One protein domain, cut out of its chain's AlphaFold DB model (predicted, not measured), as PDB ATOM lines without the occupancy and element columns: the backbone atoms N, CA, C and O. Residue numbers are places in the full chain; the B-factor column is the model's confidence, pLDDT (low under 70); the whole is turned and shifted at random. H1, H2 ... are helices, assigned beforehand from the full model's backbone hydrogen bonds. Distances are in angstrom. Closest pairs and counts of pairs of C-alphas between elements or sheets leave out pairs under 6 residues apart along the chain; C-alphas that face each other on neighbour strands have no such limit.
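This is residues 296 to 341, 352 to 475 and 489 to 498 of the 650 residues of the protein "Non-specific serine/threonine protein kinase" of Aegilops tauschii subsp. strangulata (UniProt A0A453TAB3). The domain is an elongated stack of helices, most of them lying across its longest axis: H8 and H9 make one end, H5, H7 and short H6 come next, then the hairpin of H1 and H2, with H3 and H4 at the other end. A loop, residues 377 to 400, runs along one side from H4 to H5. The printed part has 180 residues, with nine named helices, H1 to H9 in chain order, and no named strand: all helix. It is compact, radius of gyration of the C-alphas 17.4 A, and spans 62 by 35 by 30 A.

H8, residues 455 to 475, touches H9, residues 489 to 498 (closest C-alphas Ala 472 and Ser 489, 6.6 A). H7, residues 435 to 452, touches H8 with residues 446 to 450 alone (Val 450 and Arg 458, 5.6 A). H5, residues 401 to 415, touches H7 (Leu 412 and Leu 445, 6.1 A). H1, residues 296 to 312, the hub, touches H7 with residues 302 to 307 alone (His 306 and Thr 437, 5.8 A). H2, residues 317 to 333, touches H6, residues 421 to 426 (Ala 326 and Ala 426, 4.8 A). H4, residues 366 to 376, is about perpendicular to H2, 87 degrees. H3, residues 352 to 363, only just touches H1, with 3 pairs within 8 A. O i to N i+4 pairs are all within hydrogen-bond range in H2, H3, H5, H6 and H9, against 10 of 13 in H1, 12 of 14 in H7, 16 of 17 in H8 and 3 of 7 in H4, where 5 of 8 O i to N i+3 pairs are.

H8 is 30.4 A long, H7 25.2 A. C-alpha 296 is at (18.473, 32.977, 23.509), C-alpha 498 at (7.470, 41.631, 4.231).

The cuts after 341 and 475 leave gaps of 15.9 A and 10.2 A. The link H4 to H5 is long. pLDDT is under 70 at 337 to 341, 352 to 354, 377 to 391 and 475.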
ATOM      1  N   ASP A 296      19.378  33.539  22.496       87.44
ATOM      2  CA  ASP A 296      18.473  32.977  23.509       87.44
ATOM      3  C   ASP A 296      17.024  33.442  23.345       87.44
ATOM      4  O   ASP A 296      16.102  32.649  23.542       87.44
ATOM      5  N   ASP A 297      16.806  34.706  22.974       89.81
ATOM      6  CA  ASP A 297      15.469  35.221  22.671       89.81
ATOM      7  C   ASP A 297      14.904  34.556  21.420       89.81
ATOM      8  O   ASP A 297      13.755  34.122  21.429       89.81
ATOM      9  N   LEU A 298      15.725  34.384  20.378       90.12
ATOM     10  CA  LEU A 298      15.317  33.671  19.172       90.12
ATOM     11  C   LEU A 298      14.938  32.219  19.485       90.12
ATOM     12  O   LEU A 298      13.892  31.748  19.042       90.12
ATOM     13  N   ILE A 299      15.752  31.510  20.277       91.75
ATOM     14  CA  ILE A 299      15.446  30.141  20.715       91.75
ATOM     15  C   ILE A 299      14.143  30.106  21.524       91.75
ATOM     16  O   ILE A 299      13.302  29.233  21.293       91.75
ATOM     17  N   PHE A 300      13.964  31.041  22.463       91.69
ATOM     18  CA  PHE A 300      12.755  31.136  23.274       91.69
ATOM     19  C   PHE A 300      11.515  31.326  22.400       91.69
ATOM     20  O   PHE A 300      10.575  30.544  22.513       91.69
ATOM     21  N   GLU A 301      11.525  32.323  21.516       90.69
ATOM     22  CA  GLU A 301      10.404  32.662  20.638       90.69
ATOM     23  C   GLU A 301      10.076  31.510  19.679       90.69
ATOM     24  O   GLU A 301       8.912  31.115  19.558       90.69
ATOM     25  N   LEU A 302      11.097  30.879  19.084       92.12
ATOM     26  CA  LEU A 302      10.924  29.701  18.231       92.12
ATOM     27  C   LEU A 302      10.260  28.551  18.984       92.12
ATOM     28  O   LEU A 302       9.290  27.980  18.492       92.12
ATOM     29  N   ILE A 303      10.739  28.206  20.181       92.12
ATOM     30  CA  ILE A 303      10.154  27.105  20.953       92.12
ATOM     31  C   ILE A 303       8.747  27.472  21.435       92.12
ATOM     32  O   ILE A 303       7.817  26.684  21.264       92.12
ATOM     33  N   HIS A 304       8.587  28.656  22.024       90.00
ATOM     34  CA  HIS A 304       7.376  29.059  22.729       90.00
ATOM     35  C   HIS A 304       6.207  29.350  21.783       90.00
ATOM     36  O   HIS A 304       5.107  28.850  22.024       90.00
ATOM     37  N   LYS A 305       6.434  30.117  20.705       86.50
ATOM     38  CA  LYS A 305       5.370  30.573  19.794       86.50
ATOM     39  C   LYS A 305       5.189  29.687  18.560       86.50
ATOM     40  O   LYS A 305       4.076  29.583  18.045       86.50
ATOM     41  N   HIS A 306       6.245  29.022  18.087       89.31
ATOM     42  CA  HIS A 306       6.211  28.309  16.803       89.31
ATOM     43  C   HIS A 306       6.265  26.783  16.945       89.31
ATOM     44  O   HIS A 306       5.339  26.088  16.523       89.31
ATOM     45  N   LEU A 307       7.313  26.237  17.565       90.88
ATOM     46  CA  LEU A 307       7.563  24.795  17.592       90.88
ATOM     47  C   LEU A 307       6.658  24.051  18.571       90.88
ATOM     48  O   LEU A 307       6.173  22.977  18.227       90.88
ATOM     49  N   ALA A 308       6.389  24.603  19.760       87.94
ATOM     50  CA  ALA A 308       5.449  23.991  20.700       87.94
ATOM     51  C   ALA A 308       4.050  23.878  20.079       87.94
ATOM     52  O   ALA A 308       3.410  22.834  20.194       87.94
ATOM     53  N   ARG A 309       3.614  24.912  19.350       86.69
ATOM     54  CA  ARG A 309       2.403  24.871  18.526       86.69
ATOM     55  C   ARG A 309       2.486  23.773  17.463       86.69
ATOM     56  O   ARG A 309       1.622  22.904  17.420       86.69
ATOM     57  N   ALA A 310       3.521  23.786  16.620       85.56
ATOM     58  CA  ALA A 310       3.649  22.843  15.506       85.56
ATOM     59  C   ALA A 310       3.714  21.377  15.973       85.56
ATOM     60  O   ALA A 310       3.134  20.499  15.342       85.56
ATOM     61  N   PHE A 311       4.369  21.112  17.108       84.56
ATOM     62  CA  PHE A 311       4.442  19.788  17.727       84.56
ATOM     63  C   PHE A 311       3.070  19.281  18.196       84.56
ATOM     64  O   PHE A 311       2.769  18.091  18.078       84.56
ATOM     65  N   ARG A 312       2.230  20.182  18.718       78.12
ATOM     66  CA  ARG A 312       0.888  19.861  19.215       78.12
ATOM     67  C   ARG A 312      -0.115  19.681  18.090       78.12
ATOM     68  O   ARG A 312      -0.835  18.692  18.068       78.12
ATOM     69  N   ALA A 313      -0.150  20.634  17.166       76.19
ATOM     70  CA  ALA A 313      -1.090  20.659  16.051       76.19
ATOM     71  C   ALA A 313      -0.715  19.690  14.913       76.19
ATOM     72  O   ALA A 313      -1.385  19.669  13.881       76.19
ATOM     73  N   ALA A 314       0.358  18.908  15.070       77.19
ATOM     74  CA  ALA A 314       0.815  17.958  14.070       77.19
ATOM     75  C   ALA A 314      -0.278  16.931  13.730       77.19
ATOM     76  O   ALA A 314      -0.783  16.227  14.600       77.19
ATOM     77  N   SER A 315      -0.600  16.810  12.442       70.38
ATOM     78  CA  SER A 315      -1.517  15.787  11.920       70.38
ATOM     79  C   SER A 315      -0.829  14.451  11.629       70.38
ATOM     80  O   SER A 315      -1.497  13.450  11.396       70.38
ATOM     81  N   ASP A 316       0.504  14.446  11.582       75.25
ATOM     82  CA  ASP A 316       1.330  13.297  11.217       75.25
ATOM     83  C   ASP A 316       2.539  13.208  12.159       75.25
ATOM     84  O   ASP A 316       3.085  14.220  12.617       75.25
ATOM     85  N   THR A 317       2.970  11.982  12.434       80.12
ATOM     86  CA  THR A 317       4.120  11.683  13.284       80.12
ATOM     87  C   THR A 317       5.415  12.200  12.673       80.12
ATOM     88  O   THR A 317       6.315  12.575  13.417       80.12
ATOM     89  N   THR A 318       5.501  12.321  11.344       82.56
ATOM     90  CA  THR A 318       6.670  12.913  10.670       82.56
ATOM     91  C   THR A 318       6.874  14.386  11.036       82.56
ATOM     92  O   THR A 318       7.994  14.809  11.340       82.56
ATOM     93  N   VAL A 319       5.789  15.166  11.064       83.75
ATOM     94  CA  VAL A 319       5.790  16.585  11.451       83.75
ATOM     95  C   VAL A 319       6.104  16.713  12.934       83.75
ATOM     96  O   VAL A 319       6.949  17.520  13.320       83.75
ATOM     97  N   GLN A 320       5.477  15.869  13.754       84.06
ATOM     98  CA  GLN A 320       5.699  15.853  15.194       84.06
ATOM     99  C   GLN A 320       7.150  15.496  15.548       84.06
ATOM    100  O   GLN A 320       7.760  16.184  16.362       84.06
ATOM    101  N   ASP A 321       7.735  14.481  14.908       84.44
ATOM    102  CA  ASP A 321       9.129  14.080  15.120       84.44
ATOM    103  C   ASP A 321      10.108  15.151  14.626       84.44
ATOM    104  O   ASP A 321      11.123  15.412  15.274       84.44
ATOM    105  N   SER A 322       9.784  15.827  13.520       86.31
ATOM    106  CA  SER A 322      10.571  16.958  13.014       86.31
ATOM    107  C   SER A 322      10.561  18.139  13.990       86.31
ATOM    108  O   SER A 322      11.611  18.729  14.245       86.31
ATOM    109  N   ALA A 323       9.402  18.462  14.573       89.38
ATOM    110  CA  ALA A 323       9.278  19.499  15.596       89.38
ATOM    111  C   ALA A 323       9.988  19.097  16.901       89.38
ATOM    112  O   ALA A 323      10.730  19.899  17.462       89.38
ATOM    113  N   ALA A 324       9.823  17.849  17.354       87.12
ATOM    114  CA  ALA A 324      10.476  17.324  18.555       87.12
ATOM    115  C   ALA A 324      11.999  17.388  18.451       87.12
ATOM    116  O   ALA A 324      12.675  17.745  19.414       87.12
ATOM    117  N   LEU A 325      12.537  17.060  17.275       87.69
ATOM    118  CA  LEU A 325      13.960  17.158  17.010       87.69
ATOM    119  C   LEU A 325      14.437  18.612  16.985       87.69
ATOM    120  O   LEU A 325      15.461  18.903  17.592       87.69
ATOM    121  N   ALA A 326      13.705  19.521  16.335       90.31
ATOM    122  CA  ALA A 326      14.054  20.941  16.348       90.31
ATOM    123  C   ALA A 326      14.094  21.482  17.787       90.31
ATOM    124  O   ALA A 326      15.086  22.078  18.193       90.31
ATOM    125  N   ILE A 327      13.072  21.180  18.597       90.81
ATOM    126  CA  ILE A 327      13.024  21.545  20.021       90.81
ATOM    127  C   ILE A 327      14.215  20.940  20.776       90.81
ATOM    128  O   ILE A 327      14.887  21.644  21.523       90.81
ATOM    129  N   GLN A 328      14.508  19.653  20.568       89.00
ATOM    130  CA  GLN A 328      15.634  18.967  21.205       89.00
ATOM    131  C   GLN A 328      16.972  19.654  20.893       89.00
ATOM    132  O   GLN A 328      17.746  19.923  21.809       89.00
ATOM    133  N   GLU A 329      17.264  19.930  19.620       88.50
ATOM    134  CA  GLU A 329      18.534  20.544  19.214       88.50
ATOM    135  C   GLU A 329      18.650  21.995  19.699       88.50
ATOM    136  O   GLU A 329      19.708  22.399  20.176       88.50
ATOM    137  N   LEU A 330      17.561  22.766  19.694       90.25
ATOM    138  CA  LEU A 330      17.561  24.120  20.253       90.25
ATOM    139  C   LEU A 330      17.787  24.124  21.774       90.25
ATOM    140  O   LEU A 330      18.562  24.933  22.280       90.25
ATOM    141  N   LEU A 331      17.180  23.184  22.506       88.88
ATOM    142  CA  LEU A 331      17.416  23.025  23.946       88.88
ATOM    143  C   LEU A 331      18.860  22.597  24.255       88.88
ATOM    144  O   LEU A 331      19.404  23.003  25.282       88.88
ATOM    145  N   LYS A 332      19.497  21.812  23.373       87.56
ATOM    146  CA  LYS A 332      20.933  21.493  23.466       87.56
ATOM    147  C   LYS A 332      21.796  22.733  23.288       87.56
ATOM    148  O   LYS A 332      22.674  22.969  24.110       87.56
ATOM    149  N   LEU A 333      21.524  23.529  22.253       86.00
ATOM    150  CA  LEU A 333      22.262  24.766  21.967       86.00
ATOM    151  C   LEU A 333      22.145  25.789  23.103       86.00
ATOM    152  O   LEU A 333      23.105  26.498  23.396       86.00
ATOM    153  N   ALA A 334      20.993  25.827  23.772       84.81
ATOM    154  CA  ALA A 334      20.764  26.663  24.944       84.81
ATOM    155  C   ALA A 334      21.360  26.109  26.254       84.81
ATOM    156  O   ALA A 334      21.264  26.767  27.288       84.81
ATOM    157  N   GLY A 335      21.921  24.893  26.259       80.94
ATOM    158  CA  GLY A 335      22.471  24.278  27.470       80.94
ATOM    159  C   GLY A 335      21.425  23.742  28.457       80.94
ATOM    160  O   GLY A 335      21.744  23.498  29.614       80.94
ATOM    161  N   CYS A 336      20.172  23.533  28.039       77.19
ATOM    162  CA  CYS A 336      19.096  23.086  28.937       77.19
ATOM    163  C   CYS A 336      19.186  21.599  29.330       77.19
ATOM    164  O   CYS A 336      18.507  21.176  30.261       77.19
ATOM    165  N   GLN A 337      19.989  20.781  28.638       64.75
ATOM    166  CA  GLN A 337      20.118  19.346  28.943       64.75
ATOM    167  C   GLN A 337      20.976  19.055  30.188       64.75
ATOM    168  O   GLN A 337      20.851  17.975  30.763       64.75
ATOM    169  N   SER A 338      21.804  20.005  30.637       53.69
ATOM    170  CA  SER A 338      22.625  19.909  31.855       53.69
ATOM    171  C   SER A 338      21.913  20.494  33.082       53.69
ATOM    172  O   SER A 338      22.502  21.225  33.883       53.69
ATOM    173  N   LEU A 339      20.625  20.178  33.247       52.00
ATOM    174  CA  LEU A 339      19.971  20.352  34.543       52.00
ATOM    175  C   LEU A 339      20.685  19.427  35.539       52.00
ATOM    176  O   LEU A 339      20.770  18.222  35.270       52.00
ATOM    177  N   PRO A 340      21.243  19.958  36.641       40.16
ATOM    178  CA  PRO A 340      22.002  19.142  37.568       40.16
ATOM    179  C   PRO A 340      21.076  18.066  38.134       40.16
ATOM    180  O   PRO A 340      20.071  18.355  38.781       40.16
ATOM    181  N   LYS A 341      21.430  16.802  37.884       43.00
ATOM    182  CA  LYS A 341      21.192  15.780  38.900       43.00
ATOM    183  C   LYS A 341      21.964  16.265  40.120       43.00
ATOM    184  O   LYS A 341      23.103  16.700  39.960       43.00
ATOM    185  N   GLU A 352      28.279  27.980  33.894       54.81
ATOM    186  CA  GLU A 352      27.669  29.083  33.131       54.81
ATOM    187  C   GLU A 352      26.646  28.591  32.104       54.81
ATOM    188  O   GLU A 352      25.546  29.141  32.014       54.81
ATOM    189  N   MET A 353      26.958  27.508  31.382       56.56
ATOM    190  CA  MET A 353      26.037  26.909  30.410       56.56
ATOM    191  C   MET A 353      24.781  26.346  31.098       56.56
ATOM    192  O   MET A 353      23.670  26.528  30.598       56.56
ATOM    193  N   SER A 354      24.933  25.740  32.284       62.31
ATOM    194  CA  SER A 354      23.799  25.281  33.096       62.31
ATOM    195  C   SER A 354      22.953  26.455  33.616       62.31
ATOM    196  O   SER A 354      21.725  26.401  33.551       62.31
ATOM    197  N   ARG A 355      23.570  27.571  34.040       73.31
ATOM    198  CA  ARG A 355      22.849  28.796  34.450       73.31
ATOM    199  C   ARG A 355      22.090  29.451  33.292       73.31
ATOM    200  O   ARG A 355      20.945  29.864  33.480       73.31
ATOM    201  N   ARG A 356      22.687  29.516  32.094       80.38
ATOM    202  CA  ARG A 356      22.028  29.997  30.866       80.38
ATOM    203  C   ARG A 356      20.799  29.147  30.538       80.38
ATOM    204  O   ARG A 356      19.704  29.692  30.386       80.38
ATOM    205  N   GLY A 357      20.960  27.821  30.536       80.62
ATOM    206  CA  GLY A 357      19.868  26.875  30.313       80.62
ATOM    207  C   GLY A 357      18.748  27.004  31.348       80.62
ATOM    208  O   GLY A 357      17.575  27.039  30.984       80.62
ATOM    209  N   GLN A 358      19.082  27.167  32.631       80.88
ATOM    210  CA  GLN A 358      18.096  27.382  33.700       80.88
ATOM    211  C   GLN A 358      17.321  28.694  33.534       80.88
ATOM    212  O   GLN A 358      16.099  28.706  33.695       80.88
ATOM    213  N   LYS A 359      17.999  29.792  33.171       85.44
ATOM    214  CA  LYS A 359      17.356  31.089  32.917       85.44
ATOM    215  C   LYS A 359      16.371  30.996  31.752       85.44
ATOM    216  O   LYS A 359      15.239  31.462  31.875       85.44
ATOM    217  N   LEU A 360      16.771  30.359  30.649       85.88
ATOM    218  CA  LEU A 360      15.898  30.147  29.496       85.88
ATOM    219  C   LEU A 360      14.725  29.222  29.841       85.88
ATOM    220  O   LEU A 360      13.576  29.554  29.554       85.88
ATOM    221  N   TRP A 361      14.996  28.101  30.518       85.56
ATOM    222  CA  TRP A 361      13.961  27.174  30.968       85.56
ATOM    223  C   TRP A 361      12.937  27.882  31.852       85.56
ATOM    224  O   TRP A 361      11.736  27.705  31.667       85.56
ATOM    225  N   GLY A 362      13.389  28.751  32.760       85.50
ATOM    226  CA  GLY A 362      12.546  29.586  33.611       85.50
ATOM    227  C   GLY A 362      11.489  30.383  32.842       85.50
ATOM    228  O   GLY A 362      10.344  30.415  33.291       85.50
ATOM    229  N   ARG A 363      11.832  30.921  31.661       89.25
ATOM    230  CA  ARG A 363      10.948  31.763  30.830       89.25
ATOM    231  C   ARG A 363       9.762  31.017  30.223       89.25
ATOM    232  O   ARG A 363       8.744  31.640  29.938       89.25
ATOM    233  N   PHE A 364       9.863  29.705  29.998       87.38
ATOM    234  CA  PHE A 364       8.748  28.955  29.417       87.38
ATOM    235  C   PHE A 364       7.573  28.859  30.398       87.38
ATOM    236  O   PHE A 364       7.752  28.601  31.594       87.38
ATOM    237  N   SER A 365       6.355  28.995  29.874       84.44
ATOM    238  CA  SER A 365       5.141  28.722  30.643       84.44
ATOM    239  C   SER A 365       5.124  27.268  31.126       84.44
ATOM    240  O   SER A 365       5.708  26.384  30.492       84.44
ATOM    241  N   SER A 366       4.439  27.002  32.243       77.19
ATOM    242  CA  SER A 366       4.243  25.636  32.764       77.19
ATOM    243  C   SER A 366       3.708  24.694  31.684       77.19
ATOM    244  O   SER A 366       4.203  23.585  31.511       77.19
ATOM    245  N   TYR A 367       2.778  25.200  30.878       73.88
ATOM    246  CA  TYR A 367       2.188  24.493  29.752       73.88
ATOM    247  C   TYR A 367       3.194  24.098  28.657       73.88
ATOM    248  O   TYR A 367       3.149  22.984  28.134       73.88
ATOM    249  N   VAL A 368       4.112  24.991  28.274       80.50
ATOM    250  CA  VAL A 368       5.144  24.658  27.276       80.50
ATOM    251  C   VAL A 368       6.165  23.690  27.869       80.50
ATOM    252  O   VAL A 368       6.528  22.730  27.194       80.50
ATOM    253  N   LYS A 369       6.548  23.869  29.142       82.62
ATOM    254  CA  LYS A 369       7.480  22.982  29.862       82.62
ATOM    255  C   LYS A 369       7.028  21.526  29.866       82.62
ATOM    256  O   LYS A 369       7.839  20.661  29.560       82.62
ATOM    257  N   GLU A 370       5.755  21.252  30.150       75.44
ATOM    258  CA  GLU A 370       5.212  19.883  30.135       75.44
ATOM    259  C   GLU A 370       5.375  19.205  28.766       75.44
ATOM    260  O   GLU A 370       5.613  18.001  28.683       75.44
ATOM    261  N   ILE A 371       5.294  19.986  27.690       76.00
ATOM    262  CA  ILE A 371       5.266  19.470  26.319       76.00
ATOM    263  C   ILE A 371       6.668  19.290  25.747       76.00
ATOM    264  O   ILE A 371       6.899  18.344  24.998       76.00
ATOM    265  N   ILE A 372       7.616  20.145  26.138       82.19
ATOM    266  CA  ILE A 372       9.012  20.055  25.693       82.19
ATOM    267  C   ILE A 372       9.901  19.235  26.639       82.19
ATOM    268  O   ILE A 372      10.984  18.820  26.235       82.19
ATOM    269  N   ALA A 373       9.469  18.955  27.875       78.44
ATOM    270  CA  ALA A 373      10.221  18.132  28.828       78.44
ATOM    271  C   ALA A 373      10.683  16.770  28.267       78.44
ATOM    272  O   ALA A 373      11.837  16.400  28.512       78.44
ATOM    273  N   PRO A 374       9.882  16.032  27.467       76.06
ATOM    274  CA  PRO A 374      10.340  14.793  26.837       76.06
ATOM    275  C   PRO A 374      11.563  15.005  25.927       76.06
ATOM    276  O   PRO A 374      12.455  14.154  25.876       76.06
ATOM    277  N   CYS A 375      11.648  16.160  25.257       77.62
ATOM    278  CA  CYS A 375      12.719  16.509  24.323       77.62
ATOM    279  C   CYS A 375      14.075  16.770  25.004       77.62
ATOM    280  O   CYS A 375      15.106  16.747  24.337       77.62
ATOM    281  N   LEU A 376      14.109  16.975  26.327       75.62
ATOM    282  CA  LEU A 376      15.366  17.110  27.077       75.62
ATOM    283  C   LEU A 376      16.153  15.796  27.138       75.62
ATOM    284  O   LEU A 376      17.376  15.812  27.233       75.62
ATOM    285  N   THR A 377      15.455  14.661  27.085       67.31
ATOM    286  CA  THR A 377      16.053  13.325  27.263       67.31
ATOM    287  C   THR A 377      16.036  12.479  25.993       67.31
ATOM    288  O   THR A 377      16.665  11.417  25.940       67.31
ATOM    289  N   SER A 378      15.333  12.936  24.955       67.12
ATOM    290  CA  SER A 378      15.205  12.211  23.699       67.12
ATOM    291  C   SER A 378      16.505  12.205  22.891       67.12
ATOM    292  O   SER A 378      17.371  13.070  23.021       67.12
ATOM    293  N   ARG A 379      16.637  11.193  22.025       63.75
ATOM    294  CA  ARG A 379      17.774  11.010  21.108       63.75
ATOM    295  C   ARG A 379      17.306  10.951  19.656       63.75
ATOM    296  O   ARG A 379      17.626  10.003  18.932       63.75
ATOM    297  N   PHE A 380      16.500  11.918  19.231       61.19
ATOM    298  CA  PHE A 380      16.144  12.039  17.820       61.19
ATOM    299  C   PHE A 380      17.387  12.421  17.007       61.19
ATOM    300  O   PHE A 380      18.210  13.205  17.478       61.19
ATOM    301  N   HIS A 381      17.519  11.854  15.808       59.91
ATOM    302  CA  HIS A 381      18.581  12.172  14.855       59.91
ATOM    303  C   HIS A 381      17.965  12.281  13.460       59.91
ATOM    304  O   HIS A 381      17.250  11.375  13.027       59.91
ATOM    305  N   LEU A 382      18.256  13.369  12.747       60.19
ATOM    306  CA  LEU A 382      17.997  13.445  11.310       60.19
ATOM    307  C   LEU A 382      19.150  12.760  10.566       60.19
ATOM    308  O   LEU A 382      20.308  13.038  10.886       60.19
ATOM    309  N   PRO A 383      18.870  11.946   9.536       55.69
ATOM    310  CA  PRO A 383      19.889  11.568   8.567       55.69
ATOM    311  C   PRO A 383      20.557  12.834   8.016       55.69
ATOM    312  O   PRO A 383      19.876  13.811   7.690       55.69
ATOM    313  N   SER A 384      21.889  12.833   7.946       49.25
ATOM    314  CA  SER A 384      22.620  13.872   7.222       49.25
ATOM    315  C   SER A 384      22.291  13.719   5.745       49.25
ATOM    316  O   SER A 384      22.637  12.704   5.140       49.25
ATOM    317  N   VAL A 385      21.580  14.687   5.176       54.88
ATOM    318  CA  VAL A 385      21.387  14.748   3.730       54.88
ATOM    319  C   VAL A 385      22.520  15.607   3.188       54.88
ATOM    320  O   VAL A 385      22.641  16.774   3.551       54.88
ATOM    321  N   ASN A 386      23.390  14.999   2.379       46.31
ATOM    322  CA  ASN A 386      24.386  15.742   1.621       46.31
ATOM    323  C   ASN A 386      23.653  16.465   0.493       46.31
ATOM    324  O   ASN A 386      23.185  15.836  -0.457       46.31
ATOM    325  N   ASP A 387      23.525  17.776   0.630       53.84
ATOM    326  CA  ASP A 387      22.800  18.603  -0.317       53.84
ATOM    327  C   ASP A 387      23.763  19.165  -1.358       53.84
ATOM    328  O   ASP A 387      24.698  19.893  -1.034       53.84
ATOM    329  N   ALA A 388      23.531  18.831  -2.629       53.25
ATOM    330  CA  ALA A 388      24.169  19.539  -3.728       53.25
ATOM    331  C   ALA A 388      23.649  20.985  -3.749       53.25
ATOM    332  O   ALA A 388      22.433  21.209  -3.751       53.25
ATOM    333  N   ALA A 389      24.563  21.957  -3.765       57.81
ATOM    334  CA  ALA A 389      24.216  23.368  -3.871       57.81
ATOM    335  C   ALA A 389      23.459  23.619  -5.186       57.81
ATOM    336  O   ALA A 389      23.974  23.363  -6.276       57.81
ATOM    337  N   LEU A 390      22.216  24.096  -5.086       62.06
ATOM    338  CA  LEU A 390      21.445  24.531  -6.248       62.06
ATOM    339  C   LEU A 390      22.046  25.845  -6.767       62.06
ATOM    340  O   LEU A 390      22.003  26.863  -6.074       62.06
ATOM    341  N   LEU A 391      22.603  25.808  -7.979       62.62
ATOM    342  CA  LEU A 391      23.112  26.987  -8.681       62.62
ATOM    343  C   LEU A 391      21.954  27.764  -9.326       62.62
ATOM    344  O   LEU A 391      21.080  27.166  -9.955       62.62
ATOM    345  N   GLY A 392      21.978  29.093  -9.193       72.19
ATOM    346  CA  GLY A 392      20.993  30.006  -9.785       72.19
ATOM    347  C   GLY A 392      19.727  30.243  -8.943       72.19
ATOM    348  O   GLY A 392      19.652  29.779  -7.792       72.19
ATOM    349  N   PRO A 393      18.755  30.994  -9.499       80.56
ATOM    350  CA  PRO A 393      17.487  31.281  -8.843       80.56
ATOM    351  C   PRO A 393      16.594  30.034  -8.780       80.56
ATOM    352  O   PRO A 393      16.504  29.238  -9.720       80.56
ATOM    353  N   ILE A 394      15.943  29.851  -7.638       88.06
ATOM    354  CA  ILE A 394      15.060  28.733  -7.310       88.06
ATOM    355  C   ILE A 394      13.655  28.998  -7.850       88.06
ATOM    356  O   ILE A 394      12.986  28.060  -8.305       88.06
ATOM    357  N   TYR A 395      13.202  30.249  -7.775       86.69
ATOM    358  CA  TYR A 395      11.861  30.643  -8.161       86.69
ATOM    359  C   TYR A 395      11.544  30.290  -9.614       86.69
ATOM    360  O   TYR A 395      12.334  30.479 -10.540       86.69
ATOM    361  N   ARG A 396      10.332  29.769  -9.806       84.31
ATOM    362  CA  ARG A 396       9.723  29.551 -11.117       84.31
ATOM    363  C   ARG A 396       8.241  29.895 -11.001       84.31
ATOM    364  O   ARG A 396       7.631  29.422 -10.041       84.31
ATOM    365  N   PRO A 397       7.632  30.583 -11.983       79.19
ATOM    366  CA  PRO A 397       6.210  30.946 -11.925       79.19
ATOM    367  C   PRO A 397       5.260  29.750 -11.732       79.19
ATOM    368  O   PRO A 397       4.188  29.874 -11.151       79.19
ATOM    369  N   THR A 398       5.660  28.556 -12.179       80.50
ATOM    370  CA  THR A 398       4.877  27.315 -12.039       80.50
ATOM    371  C   THR A 398       5.041  26.618 -10.682       80.50
ATOM    372  O   THR A 398       4.377  25.613 -10.415       80.50
ATOM    373  N   MET A 399       5.944  27.097  -9.824       83.94
ATOM    374  CA  MET A 399       6.222  26.503  -8.519       83.94
ATOM    375  C   MET A 399       5.211  26.985  -7.475       83.94
ATOM    376  O   MET A 399       4.821  28.146  -7.459       83.94
ATOM    377  N   SER A 400       4.802  26.102  -6.559       85.81
ATOM    378  CA  SER A 400       3.969  26.521  -5.430       85.81
ATOM    379  C   SER A 400       4.774  27.336  -4.420       85.81
ATOM    380  O   SER A 400       5.934  27.016  -4.144       85.81
ATOM    381  N   PHE A 401       4.118  28.312  -3.788       86.75
ATOM    382  CA  PHE A 401       4.712  29.158  -2.749       86.75
ATOM    383  C   PHE A 401       5.438  28.344  -1.664       86.75
ATOM    384  O   PHE A 401       6.609  28.578  -1.368       86.75
ATOM    385  N   ARG A 402       4.790  27.291  -1.143       87.25
ATOM    386  CA  ARG A 402       5.382  26.404  -0.123       87.25
ATOM    387  C   ARG A 402       6.674  25.733  -0.587       87.25
ATOM    388  O   ARG A 402       7.612  25.578   0.189       87.25
ATOM    389  N   ARG A 403       6.713  25.299  -1.849       88.31
ATOM    390  CA  ARG A 403       7.871  24.605  -2.415       88.31
ATOM    391  C   ARG A 403       9.031  25.573  -2.634       88.31
ATOM    392  O   ARG A 403      10.166  25.207  -2.339       88.31
ATOM    393  N   TRP A 404       8.735  26.784  -3.099       91.81
ATOM    394  CA  TRP A 404       9.717  27.849  -3.264       91.81
ATOM    395  C   TRP A 404      10.359  28.237  -1.925       91.81
ATOM    396  O   TRP A 404      11.572  28.088  -1.783       91.81
ATOM    397  N   ILE A 405       9.558  28.596  -0.912       91.69
ATOM    398  CA  ILE A 405      10.052  28.962   0.428       91.69
ATOM    399  C   ILE A 405      10.902  27.848   1.046       91.69
ATOM    400  O   ILE A 405      11.984  28.114   1.565       91.69
ATOM    401  N   TYR A 406      10.459  26.590   0.951       90.69
ATOM    402  CA  TYR A 406      11.222  25.453   1.470       90.69
ATOM    403  C   TYR A 406      12.614  25.344   0.833       90.69
ATOM    404  O   TYR A 406      13.612  25.203   1.543       90.69
ATOM    405  N   TYR A 407      12.705  25.402  -0.500       89.88
ATOM    406  CA  TYR A 407      13.999  25.319  -1.176       89.88
ATOM    407  C   TYR A 407      14.868  26.544  -0.909       89.88
ATOM    408  O   TYR A 407      16.081  26.392  -0.756       89.88
ATOM    409  N   TRP A 408      14.267  27.732  -0.817       91.88
ATOM    410  CA  TRP A 408      15.001  28.957  -0.538       91.88
ATOM    411  C   TRP A 408      15.606  28.940   0.865       91.88
ATOM    412  O   TRP A 408      16.816  29.107   1.000       91.88
ATOM    413  N   ILE A 409      14.823  28.593   1.891       91.75
ATOM    414  CA  ILE A 409      15.324  28.422   3.263       91.75
ATOM    415  C   ILE A 409      16.397  27.340   3.331       91.75
ATOM    416  O   ILE A 409      17.405  27.520   4.010       91.75
ATOM    417  N   ARG A 410      16.228  26.225   2.614       88.44
ATOM    418  CA  ARG A 410      17.236  25.158   2.565       88.44
ATOM    419  C   ARG A 410      18.563  25.653   1.980       88.44
ATOM    420  O   ARG A 410      19.610  25.384   2.565       88.44
ATOM    421  N   LYS A 411      18.525  26.417   0.880       88.12
ATOM    422  CA  LYS A 411      19.712  27.059   0.288       88.12
ATOM    423  C   LYS A 411      20.334  28.058   1.271       88.12
ATOM    424  O   LYS A 411      21.523  27.954   1.551       88.12
ATOM    425  N   LEU A 412      19.542  28.944   1.876       89.06
ATOM    426  CA  LEU A 412      20.018  29.915   2.872       89.06
ATOM    427  C   LEU A 412      20.658  29.236   4.092       89.06
ATOM    428  O   LEU A 412      21.726  29.641   4.528       89.06
ATOM    429  N   THR A 413      20.064  28.149   4.590       88.19
ATOM    430  CA  THR A 413      20.597  27.380   5.729       88.19
ATOM    431  C   THR A 413      21.957  26.762   5.397       88.19
ATOM    432  O   THR A 413      22.821  26.706   6.265       88.19
ATOM    433  N   SER A 414      22.180  26.333   4.147       84.31
ATOM    434  CA  SER A 414      23.482  25.803   3.712       84.31
ATOM    435  C   SER A 414      24.583  26.867   3.618       84.31
ATOM    436  O   SER A 414      25.758  26.538   3.737       84.31
ATOM    437  N   HIS A 415      24.199  28.136   3.442       82.19
ATOM    438  CA  HIS A 415      25.110  29.283   3.403       82.19
ATOM    439  C   HIS A 415      25.208  30.031   4.740       82.19
ATOM    440  O   HIS A 415      25.986  30.975   4.844       82.19
ATOM    441  N   ALA A 416      24.424  29.642   5.749       84.75
ATOM    442  CA  ALA A 416      24.413  30.312   7.040       84.75
ATOM    443  C   ALA A 416      25.717  30.057   7.807       84.75
ATOM    444  O   ALA A 416      26.236  28.939   7.839       84.75
ATOM    445  N   THR A 417      26.230  31.093   8.466       81.00
ATOM    446  CA  THR A 417      27.494  31.061   9.215       81.00
ATOM    447  C   THR A 417      27.323  31.655  10.620       81.00
ATOM    448  O   THR A 417      26.350  32.357  10.913       81.00
ATOM    449  N   GLY A 418      28.258  31.347  11.526       81.94
ATOM    450  CA  GLY A 418      28.272  31.868  12.901       81.94
ATOM    451  C   GLY A 418      27.438  31.067  13.912       81.94
ATOM    452  O   GLY A 418      27.073  29.916  13.670       81.94
ATOM    453  N   SER A 419      27.140  31.680  15.066       79.75
ATOM    454  CA  SER A 419      26.426  31.038  16.189       79.75
ATOM    455  C   SER A 419      25.005  30.592  15.824       79.75
ATOM    456  O   SER A 419      24.539  29.538  16.265       79.75
ATOM    457  N   ARG A 420      24.336  31.347  14.943       84.75
ATOM    458  CA  ARG A 420      22.956  31.092  14.507       84.75
ATOM    459  C   ARG A 420      22.809  29.923  13.533       84.75
ATOM    460  O   ARG A 420      21.706  29.393  13.408       84.75
ATOM    461  N   TYR A 421      23.893  29.449  12.910       87.00
ATOM    462  CA  TYR A 421      23.849  28.262  12.043       87.00
ATOM    463  C   TYR A 421      23.247  27.048  12.767       87.00
ATOM    464  O   TYR A 421      22.422  26.330  12.199       87.00
ATOM    465  N   GLY A 422      23.598  26.850  14.046       86.88
ATOM    466  CA  GLY A 422      23.036  25.769  14.860       86.88
ATOM    467  C   GLY A 422      21.510  25.853  14.978       86.88
ATOM    468  O   GLY A 422      20.825  24.845  14.807       86.88
ATOM    469  N   ILE A 423      20.978  27.061  15.195       90.94
ATOM    470  CA  ILE A 423      19.537  27.328  15.334       90.94
ATOM    471  C   ILE A 423      18.806  27.011  14.024       90.94
ATOM    472  O   ILE A 423      17.785  26.316  14.019       90.94
ATOM    473  N   PHE A 424      19.349  27.468  12.896       90.88
ATOM    474  CA  PHE A 424      18.757  27.229  11.582       90.88
ATOM    475  C   PHE A 424      18.821  25.752  11.174       90.88
ATOM    476  O   PHE A 424      17.827  25.188  10.712       90.88
ATOM    477  N   SER A 425      19.956  25.093  11.416       88.19
ATOM    478  CA  SER A 425      20.142  23.670  11.117       88.19
ATOM    479  C   SER A 425      19.214  22.779  11.947       88.19
ATOM    480  O   SER A 425      18.674  21.804  11.420       88.19
ATOM    481  N   ALA A 426      18.943  23.144  13.207       88.94
ATOM    482  CA  ALA A 426      17.956  22.466  14.050       88.94
ATOM    483  C   ALA A 426      16.543  22.500  13.436       88.94
ATOM    484  O   ALA A 426      15.818  21.505  13.474       88.94
ATOM    485  N   CYS A 427      16.165  23.616  12.805       90.50
ATOM    486  CA  CYS A 427      14.833  23.809  12.226       90.50
ATOM    487  C   CYS A 427      14.666  23.223  10.808       90.50
ATOM    488  O   CYS A 427      13.561  23.238  10.262       90.50
ATOM    489  N   ARG A 428      15.714  22.649  10.198       86.69
ATOM    490  CA  ARG A 428      15.690  22.199   8.789       86.69
ATOM    491  C   ARG A 428      14.569  21.207   8.452       86.69
ATOM    492  O   ARG A 428      14.040  21.222   7.344       86.69
ATOM    493  N   GLY A 429      14.218  20.331   9.396       84.62
ATOM    494  CA  GLY A 429      13.180  19.316   9.198       84.62
ATOM    495  C   GLY A 429      11.771  19.906   9.227       84.62
ATOM    496  O   GLY A 429      10.949  19.595   8.368       84.62
ATOM    497  N   ILE A 430      11.503  20.797  10.187       87.06
ATOM    498  CA  ILE A 430      10.158  21.332  10.424       87.06
ATOM    499  C   ILE A 430       9.733  22.362   9.372       87.06
ATOM    500  O   ILE A 430       8.556  22.411   9.023       87.06
ATOM    501  N   VAL A 431      10.680  23.106   8.787       87.81
ATOM    502  CA  VAL A 431      10.419  24.112   7.735       87.81
ATOM    503  C   VAL A 431       9.667  23.527   6.533       87.81
ATOM    504  O   VAL A 431       8.882  24.221   5.893       87.81
ATOM    505  N   ARG A 432       9.855  22.235   6.228       85.12
ATOM    506  CA  ARG A 432       9.119  21.555   5.148       85.12
ATOM    507  C   ARG A 432       7.616  21.450   5.420       85.12
ATOM    508  O   ARG A 432       6.825  21.373   4.480       85.12
ATOM    509  N   HIS A 433       7.243  21.364   6.690       84.31
ATOM    510  CA  HIS A 433       5.910  20.974   7.128       84.31
ATOM    511  C   HIS A 433       5.123  22.137   7.742       84.31
ATOM    512  O   HIS A 433       3.908  22.186   7.568       84.31
ATOM    513  N   ASP A 434       5.796  23.086   8.399       86.06
ATOM    514  CA  ASP A 434       5.162  24.242   9.038       86.06
ATOM    515  C   ASP A 434       5.579  25.565   8.378       86.06
ATOM    516  O   ASP A 434       6.634  26.138   8.658       86.06
ATOM    517  N   MET A 435       4.706  26.067   7.498       87.50
ATOM    518  CA  MET A 435       4.917  27.325   6.772       87.50
ATOM    519  C   MET A 435       5.033  28.566   7.671       87.50
ATOM    520  O   MET A 435       5.892  29.394   7.382       87.50
ATOM    521  N   PRO A 436       4.244  28.730   8.753       87.94
ATOM    522  CA  PRO A 436       4.420  29.866   9.654       87.94
ATOM    523  C   PRO A 436       5.821  29.925  10.278       87.94
ATOM    524  O   PRO A 436       6.421  30.993  10.310       87.94
ATOM    525  N   THR A 437       6.379  28.787  10.717       90.56
ATOM    526  CA  THR A 437       7.772  28.731  11.201       90.56
ATOM    527  C   THR A 437       8.763  29.071  10.088       90.56
ATOM    528  O   THR A 437       9.724  29.800  10.324       90.56
ATOM    529  N   ALA A 438       8.528  28.580   8.867       91.75
ATOM    530  CA  ALA A 438       9.367  28.891   7.712       91.75
ATOM    531  C   ALA A 438       9.417  30.405   7.425       91.75
ATOM    532  O   ALA A 438      10.499  30.970   7.289       91.75
ATOM    533  N   LEU A 439       8.259  31.068   7.389       90.69
ATOM    534  CA  LEU A 439       8.163  32.509   7.138       90.69
ATOM    535  C   LEU A 439       8.739  33.346   8.281       90.69
ATOM    536  O   LEU A 439       9.387  34.351   8.014       90.69
ATOM    537  N   TYR A 440       8.574  32.905   9.530       91.50
ATOM    538  CA  TYR A 440       9.198  33.557  10.680       91.50
ATOM    539  C   TYR A 440      10.732  33.497  10.622       91.50
ATOM    540  O   TYR A 440      11.401  34.473  10.943       91.50
ATOM    541  N   LEU A 441      11.305  32.369  10.184       92.56
ATOM    542  CA  LEU A 441      12.757  32.186  10.074       92.56
ATOM    543  C   LEU A 441      13.384  32.904   8.872       92.56
ATOM    544  O   LEU A 441      14.581  33.196   8.901       92.56
ATOM    545  N   LEU A 442      12.608  33.167   7.817       93.62
ATOM    546  CA  LEU A 442      13.117  33.703   6.555       93.62
ATOM    547  C   LEU A 442      13.892  35.030   6.725       93.62
ATOM    548  O   LEU A 442      15.031  35.077   6.255       93.62
ATOM    549  N   PRO A 443      13.383  36.064   7.430       92.69
ATOM    550  CA  PRO A 443      14.134  37.303   7.649       92.69
ATOM    551  C   PRO A 443      15.467  37.089   8.374       92.69
ATOM    552  O   PRO A 443      16.475  37.670   7.981       92.69
ATOM    553  N   TYR A 444      15.512  36.209   9.383       91.75
ATOM    554  CA  TYR A 444      16.742  35.909  10.127       91.75
ATOM    555  C   TYR A 444      17.796  35.207   9.266       91.75
ATOM    556  O   TYR A 444      18.987  35.493   9.386       91.75
ATOM    557  N   LEU A 445      17.360  34.284   8.406       91.75
ATOM    558  CA  LEU A 445      18.226  33.551   7.485       91.75
ATOM    559  C   LEU A 445      18.815  34.462   6.412       91.75
ATOM    560  O   LEU A 445      20.017  34.405   6.155       91.75
ATOM    561  N   VAL A 446      17.977  35.306   5.807       92.44
ATOM    562  CA  VAL A 446      18.422  36.280   4.806       92.44
ATOM    563  C   VAL A 446      19.383  37.275   5.444       92.44
ATOM    564  O   VAL A 446      20.473  37.467   4.916       92.44
ATOM    565  N   LEU A 447      19.049  37.832   6.615       91.06
ATOM    566  CA  LEU A 447      19.939  38.756   7.317       91.06
ATOM    567  C   LEU A 447      21.292  38.104   7.641       91.06
ATOM    568  O   LEU A 447      22.332  38.700   7.387       91.06
ATOM    569  N   ASN A 448      21.312  36.863   8.142       90.69
ATOM    570  CA  ASN A 448      22.567  36.155   8.415       90.69
ATOM    571  C   ASN A 448      23.406  35.953   7.141       90.69
ATOM    572  O   ASN A 448      24.602  36.243   7.149       90.69
ATOM    573  N   ALA A 449      22.783  35.515   6.047       89.69
ATOM    574  CA  ALA A 449      23.473  35.308   4.779       89.69
ATOM    575  C   ALA A 449      23.991  36.622   4.164       89.69
ATOM    576  O   ALA A 449      25.044  36.623   3.534       89.69
ATOM    577  N   VAL A 450      23.298  37.745   4.365       88.81
ATOM    578  CA  VAL A 450      23.726  39.057   3.853       88.81
ATOM    579  C   VAL A 450      24.829  39.671   4.718       88.81
ATOM    580  O   VAL A 450      25.792  40.219   4.186       88.81
ATOM    581  N   CYS A 451      24.737  39.544   6.044       86.81
ATOM    582  CA  CYS A 451      25.721  40.107   6.968       86.81
ATOM    583  C   CYS A 451      27.047  39.331   6.991       86.81
ATOM    584  O   CYS A 451      28.097  39.945   7.169       86.81
ATOM    585  N   TYR A 452      27.008  38.003   6.833       84.69
ATOM    586  CA  TYR A 452      28.177  37.131   7.023       84.69
ATOM    587  C   TYR A 452      28.526  36.252   5.810       84.69
ATOM    588  O   TYR A 452      29.486  35.481   5.872       84.69
ATOM    589  N   GLY A 453      27.745  36.310   4.730       82.81
ATOM    590  CA  GLY A 453      27.962  35.500   3.531       82.81
ATOM    591  C   GLY A 453      28.949  36.109   2.533       82.81
ATOM    592  O   GLY A 453      29.396  37.250   2.656       82.81
ATOM    593  N   THR A 454      29.286  35.326   1.506       85.75
ATOM    594  CA  THR A 454      30.159  35.760   0.404       85.75
ATOM    595  C   THR A 454      29.424  36.738  -0.532       85.75
ATOM    596  O   THR A 454      28.188  36.749  -0.557       85.75
ATOM    597  N   PRO A 455      30.129  37.574  -1.321       84.81
ATOM    598  CA  PRO A 455      29.477  38.440  -2.310       84.81
ATOM    599  C   PRO A 455      28.611  37.659  -3.314       84.81
ATOM    600  O   PRO A 455      27.541  38.130  -3.684       84.81
ATOM    601  N   GLU A 456      28.990  36.434  -3.686       84.94
ATOM    602  CA  GLU A 456      28.190  35.578  -4.573       84.94
ATOM    603  C   GLU A 456      26.891  35.118  -3.902       84.94
ATOM    604  O   GLU A 456      25.843  35.057  -4.545       84.94
ATOM    605  N   ALA A 457      26.935  34.815  -2.600       85.06
ATOM    606  CA  ALA A 457      25.741  34.472  -1.834       85.06
ATOM    607  C   ALA A 457      24.780  35.668  -1.742       85.06
ATOM    608  O   ALA A 457      23.572  35.481  -1.893       85.06
ATOM    609  N   ARG A 458      25.311  36.887  -1.568       88.50
ATOM    610  CA  ARG A 458      24.528  38.134  -1.583       88.50
ATOM    611  C   ARG A 458      23.870  38.366  -2.940       88.50
ATOM    612  O   ARG A 458      22.654  38.524  -2.988       88.50
ATOM    613  N   GLN A 459      24.630  38.273  -4.031       88.38
ATOM    614  CA  GLN A 459      24.085  38.420  -5.383       88.38
ATOM    615  C   GLN A 459      23.007  37.371  -5.684       88.38
ATOM    616  O   GLN A 459      21.956  37.695  -6.215       88.38
ATOM    617  N   SER A 460      23.222  36.125  -5.263       90.19
ATOM    618  CA  SER A 460      22.252  35.033  -5.397       90.19
ATOM    619  C   SER A 460      20.923  35.318  -4.672       90.19
ATOM    620  O   SER A 460      19.870  34.893  -5.145       90.19
ATOM    621  N   ILE A 461      20.943  36.045  -3.547       91.81
ATOM    622  CA  ILE A 461      19.725  36.511  -2.857       91.81
ATOM    623  C   ILE A 461      19.054  37.631  -3.656       91.81
ATOM    624  O   ILE A 461      17.839  37.582  -3.852       91.81
ATOM    625  N   THR A 462      19.827  38.603  -4.149       92.06
ATOM    626  CA  THR A 462      19.323  39.678  -5.017       92.06
ATOM    627  C   THR A 462      18.637  39.108  -6.257       92.06
ATOM    628  O   THR A 462      17.507  39.480  -6.565       92.06
ATOM    629  N   ASP A 463      19.279  38.155  -6.932       91.62
ATOM    630  CA  ASP A 463      18.771  37.512  -8.144       91.62
ATOM    631  C   ASP A 463      17.473  36.737  -7.875       91.62
ATOM    632  O   ASP A 463      16.561  36.750  -8.701       91.62
ATOM    633  N   GLU A 464      17.355  36.089  -6.711       93.88
ATOM    634  CA  GLU A 464      16.126  35.408  -6.292       93.88
ATOM    635  C   GLU A 464      14.969  36.402  -6.108       93.88
ATOM    636  O   GLU A 464      13.874  36.183  -6.630       93.88
ATOM    637  N   ILE A 465      15.221  37.515  -5.409       93.38
ATOM    638  CA  ILE A 465      14.229  38.574  -5.177       93.38
ATOM    639  C   ILE A 465      13.794  39.187  -6.514       93.38
ATOM    640  O   ILE A 465      12.598  39.305  -6.793       93.38
ATOM    641  N   LEU A 466      14.755  39.520  -7.378       92.25
ATOM    642  CA  LEU A 466      14.488  40.066  -8.706       92.25
ATOM    643  C   LEU A 466      13.750  39.073  -9.603       92.25
ATOM    644  O   LEU A 466      12.905  39.494 -10.387       92.25
ATOM    645  N   SER A 467      14.013  37.768  -9.495       91.00
ATOM    646  CA  SER A 467      13.307  36.746 -10.274       91.00
ATOM    647  C   SER A 467      11.800  36.769 -10.002       91.00
ATOM    648  O   SER A 467      11.007  36.768 -10.946       91.00
ATOM    649  N   VAL A 468      11.399  36.871  -8.732       91.31
ATOM    650  CA  VAL A 468       9.984  36.960  -8.346       91.31
ATOM    651  C   VAL A 468       9.381  38.299  -8.767       91.31
ATOM    652  O   VAL A 468       8.307  38.328  -9.367       91.31
ATOM    653  N   LEU A 469      10.075  39.409  -8.500       90.06
ATOM    654  CA  LEU A 469       9.567  40.744  -8.817       90.06
ATOM    655  C   LEU A 469       9.432  40.967 -10.333       90.06
ATOM    656  O   LEU A 469       8.411  41.474 -10.791       90.06
ATOM    657  N   ASN A 470      10.406  40.539 -11.136       89.25
ATOM    658  CA  ASN A 470      10.353  40.676 -12.593       89.25
ATOM    659  C   ASN A 470       9.308  39.747 -13.224       89.25
ATOM    660  O   ASN A 470       8.635  40.137 -14.182       89.25
ATOM    661  N   ALA A 471       9.119  38.537 -12.683       86.25
ATOM    662  CA  ALA A 471       8.021  37.670 -13.108       86.25
ATOM    663  C   ALA A 471       6.665  38.340 -12.834       86.25
ATOM    664  O   ALA A 471       5.809  38.393 -13.715       86.25
ATOM    665  N   ALA A 472       6.502  38.945 -11.655       83.69
ATOM    666  CA  ALA A 472       5.282  39.660 -11.308       83.69
ATOM    667  C   ALA A 472       5.071  40.937 -12.148       83.69
ATOM    668  O   ALA A 472       3.937  41.243 -12.514       83.69
ATOM    669  N   ALA A 473       6.138  41.661 -12.495       81.50
ATOM    670  CA  ALA A 473       6.062  42.874 -13.306       81.50
ATOM    671  C   ALA A 473       5.806  42.596 -14.801       81.50
ATOM    672  O   ALA A 473       5.137  43.391 -15.454       81.50
ATOM    673  N   SER A 474       6.312  41.490 -15.359       75.12
ATOM    674  CA  SER A 474       6.223  41.178 -16.803       75.12
ATOM    675  C   SER A 474       4.863  40.637 -17.257       75.12
ATOM    676  O   SER A 474       4.441  40.897 -18.381       75.12
ATOM    677  N   GLU A 475       4.126  39.955 -16.381       63.94
ATOM    678  CA  GLU A 475       2.757  39.493 -16.667       63.94
ATOM    679  C   GLU A 475       1.739  40.646 -16.812       63.94
ATOM    680  O   GLU A 475       0.604  40.404 -17.209       63.94
ATOM    681  N   SER A 489       1.575  33.825  -7.392       74.50
ATOM    682  CA  SER A 489       2.575  34.876  -7.603       74.50
ATOM    683  C   SER A 489       2.448  35.971  -6.538       74.50
ATOM    684  O   SER A 489       3.441  36.356  -5.925       74.50
ATOM    685  N   GLU A 490       1.217  36.379  -6.216       82.38
ATOM    686  CA  GLU A 490       0.923  37.418  -5.219       82.38
ATOM    687  C   GLU A 490       1.434  37.069  -3.815       82.38
ATOM    688  O   GLU A 490       2.089  37.894  -3.183       82.38
ATOM    689  N   VAL A 491       1.225  35.833  -3.346       84.19
ATOM    690  CA  VAL A 491       1.717  35.395  -2.025       84.19
ATOM    691  C   VAL A 491       3.253  35.379  -1.975       84.19
ATOM    692  O   VAL A 491       3.850  35.733  -0.957       84.19
ATOM    693  N   CYS A 492       3.922  35.039  -3.086       88.81
ATOM    694  CA  CYS A 492       5.386  35.133  -3.173       88.81
ATOM    695  C   CYS A 492       5.858  36.591  -3.075       88.81
ATOM    696  O   CYS A 492       6.797  36.890  -2.339       88.81
ATOM    697  N   VAL A 493       5.181  37.498  -3.783       90.25
ATOM    698  CA  VAL A 493       5.481  38.935  -3.770       90.25
ATOM    699  C   VAL A 493       5.248  39.541  -2.381       90.25
ATOM    700  O   VAL A 493       6.097  40.281  -1.889       90.25
ATOM    701  N   GLN A 494       4.162  39.181  -1.692       89.44
ATOM    702  CA  GLN A 494       3.895  39.625  -0.318       89.44
ATOM    703  C   GLN A 494       4.958  39.149   0.681       89.44
ATOM    704  O   GLN A 494       5.356  39.910   1.568       89.44
ATOM    705  N   ALA A 495       5.456  37.916   0.531       91.12
ATOM    706  CA  ALA A 495       6.549  37.411   1.358       91.12
ATOM    707  C   ALA A 495       7.850  38.203   1.133       91.12
ATOM    708  O   ALA A 495       8.566  38.483   2.094       91.12
ATOM    709  N   ILE A 496       8.129  38.611  -0.111       93.75
ATOM    710  CA  ILE A 496       9.273  39.476  -0.430       93.75
ATOM    711  C   ILE A 496       9.096  40.866   0.159       93.75
ATOM    712  O   ILE A 496      10.024  41.356   0.785       93.75
ATOM    713  N   PHE A 497       7.931  41.498   0.008       92.38
ATOM    714  CA  PHE A 497       7.721  42.823   0.591       92.38
ATOM    715  C   PHE A 497       7.870  42.804   2.108       92.38
ATOM    716  O   PHE A 497       8.608  43.616   2.645       92.38
ATOM    717  N   THR A 498       7.277  41.817   2.785       90.94
ATOM    718  CA  THR A 498       7.470  41.631   4.231       90.94
ATOM    719  C   THR A 498       8.954  41.465   4.584       90.94
ATOM    720  O   THR A 498       9.427  42.034   5.562       90.94
TER     721      THR A 498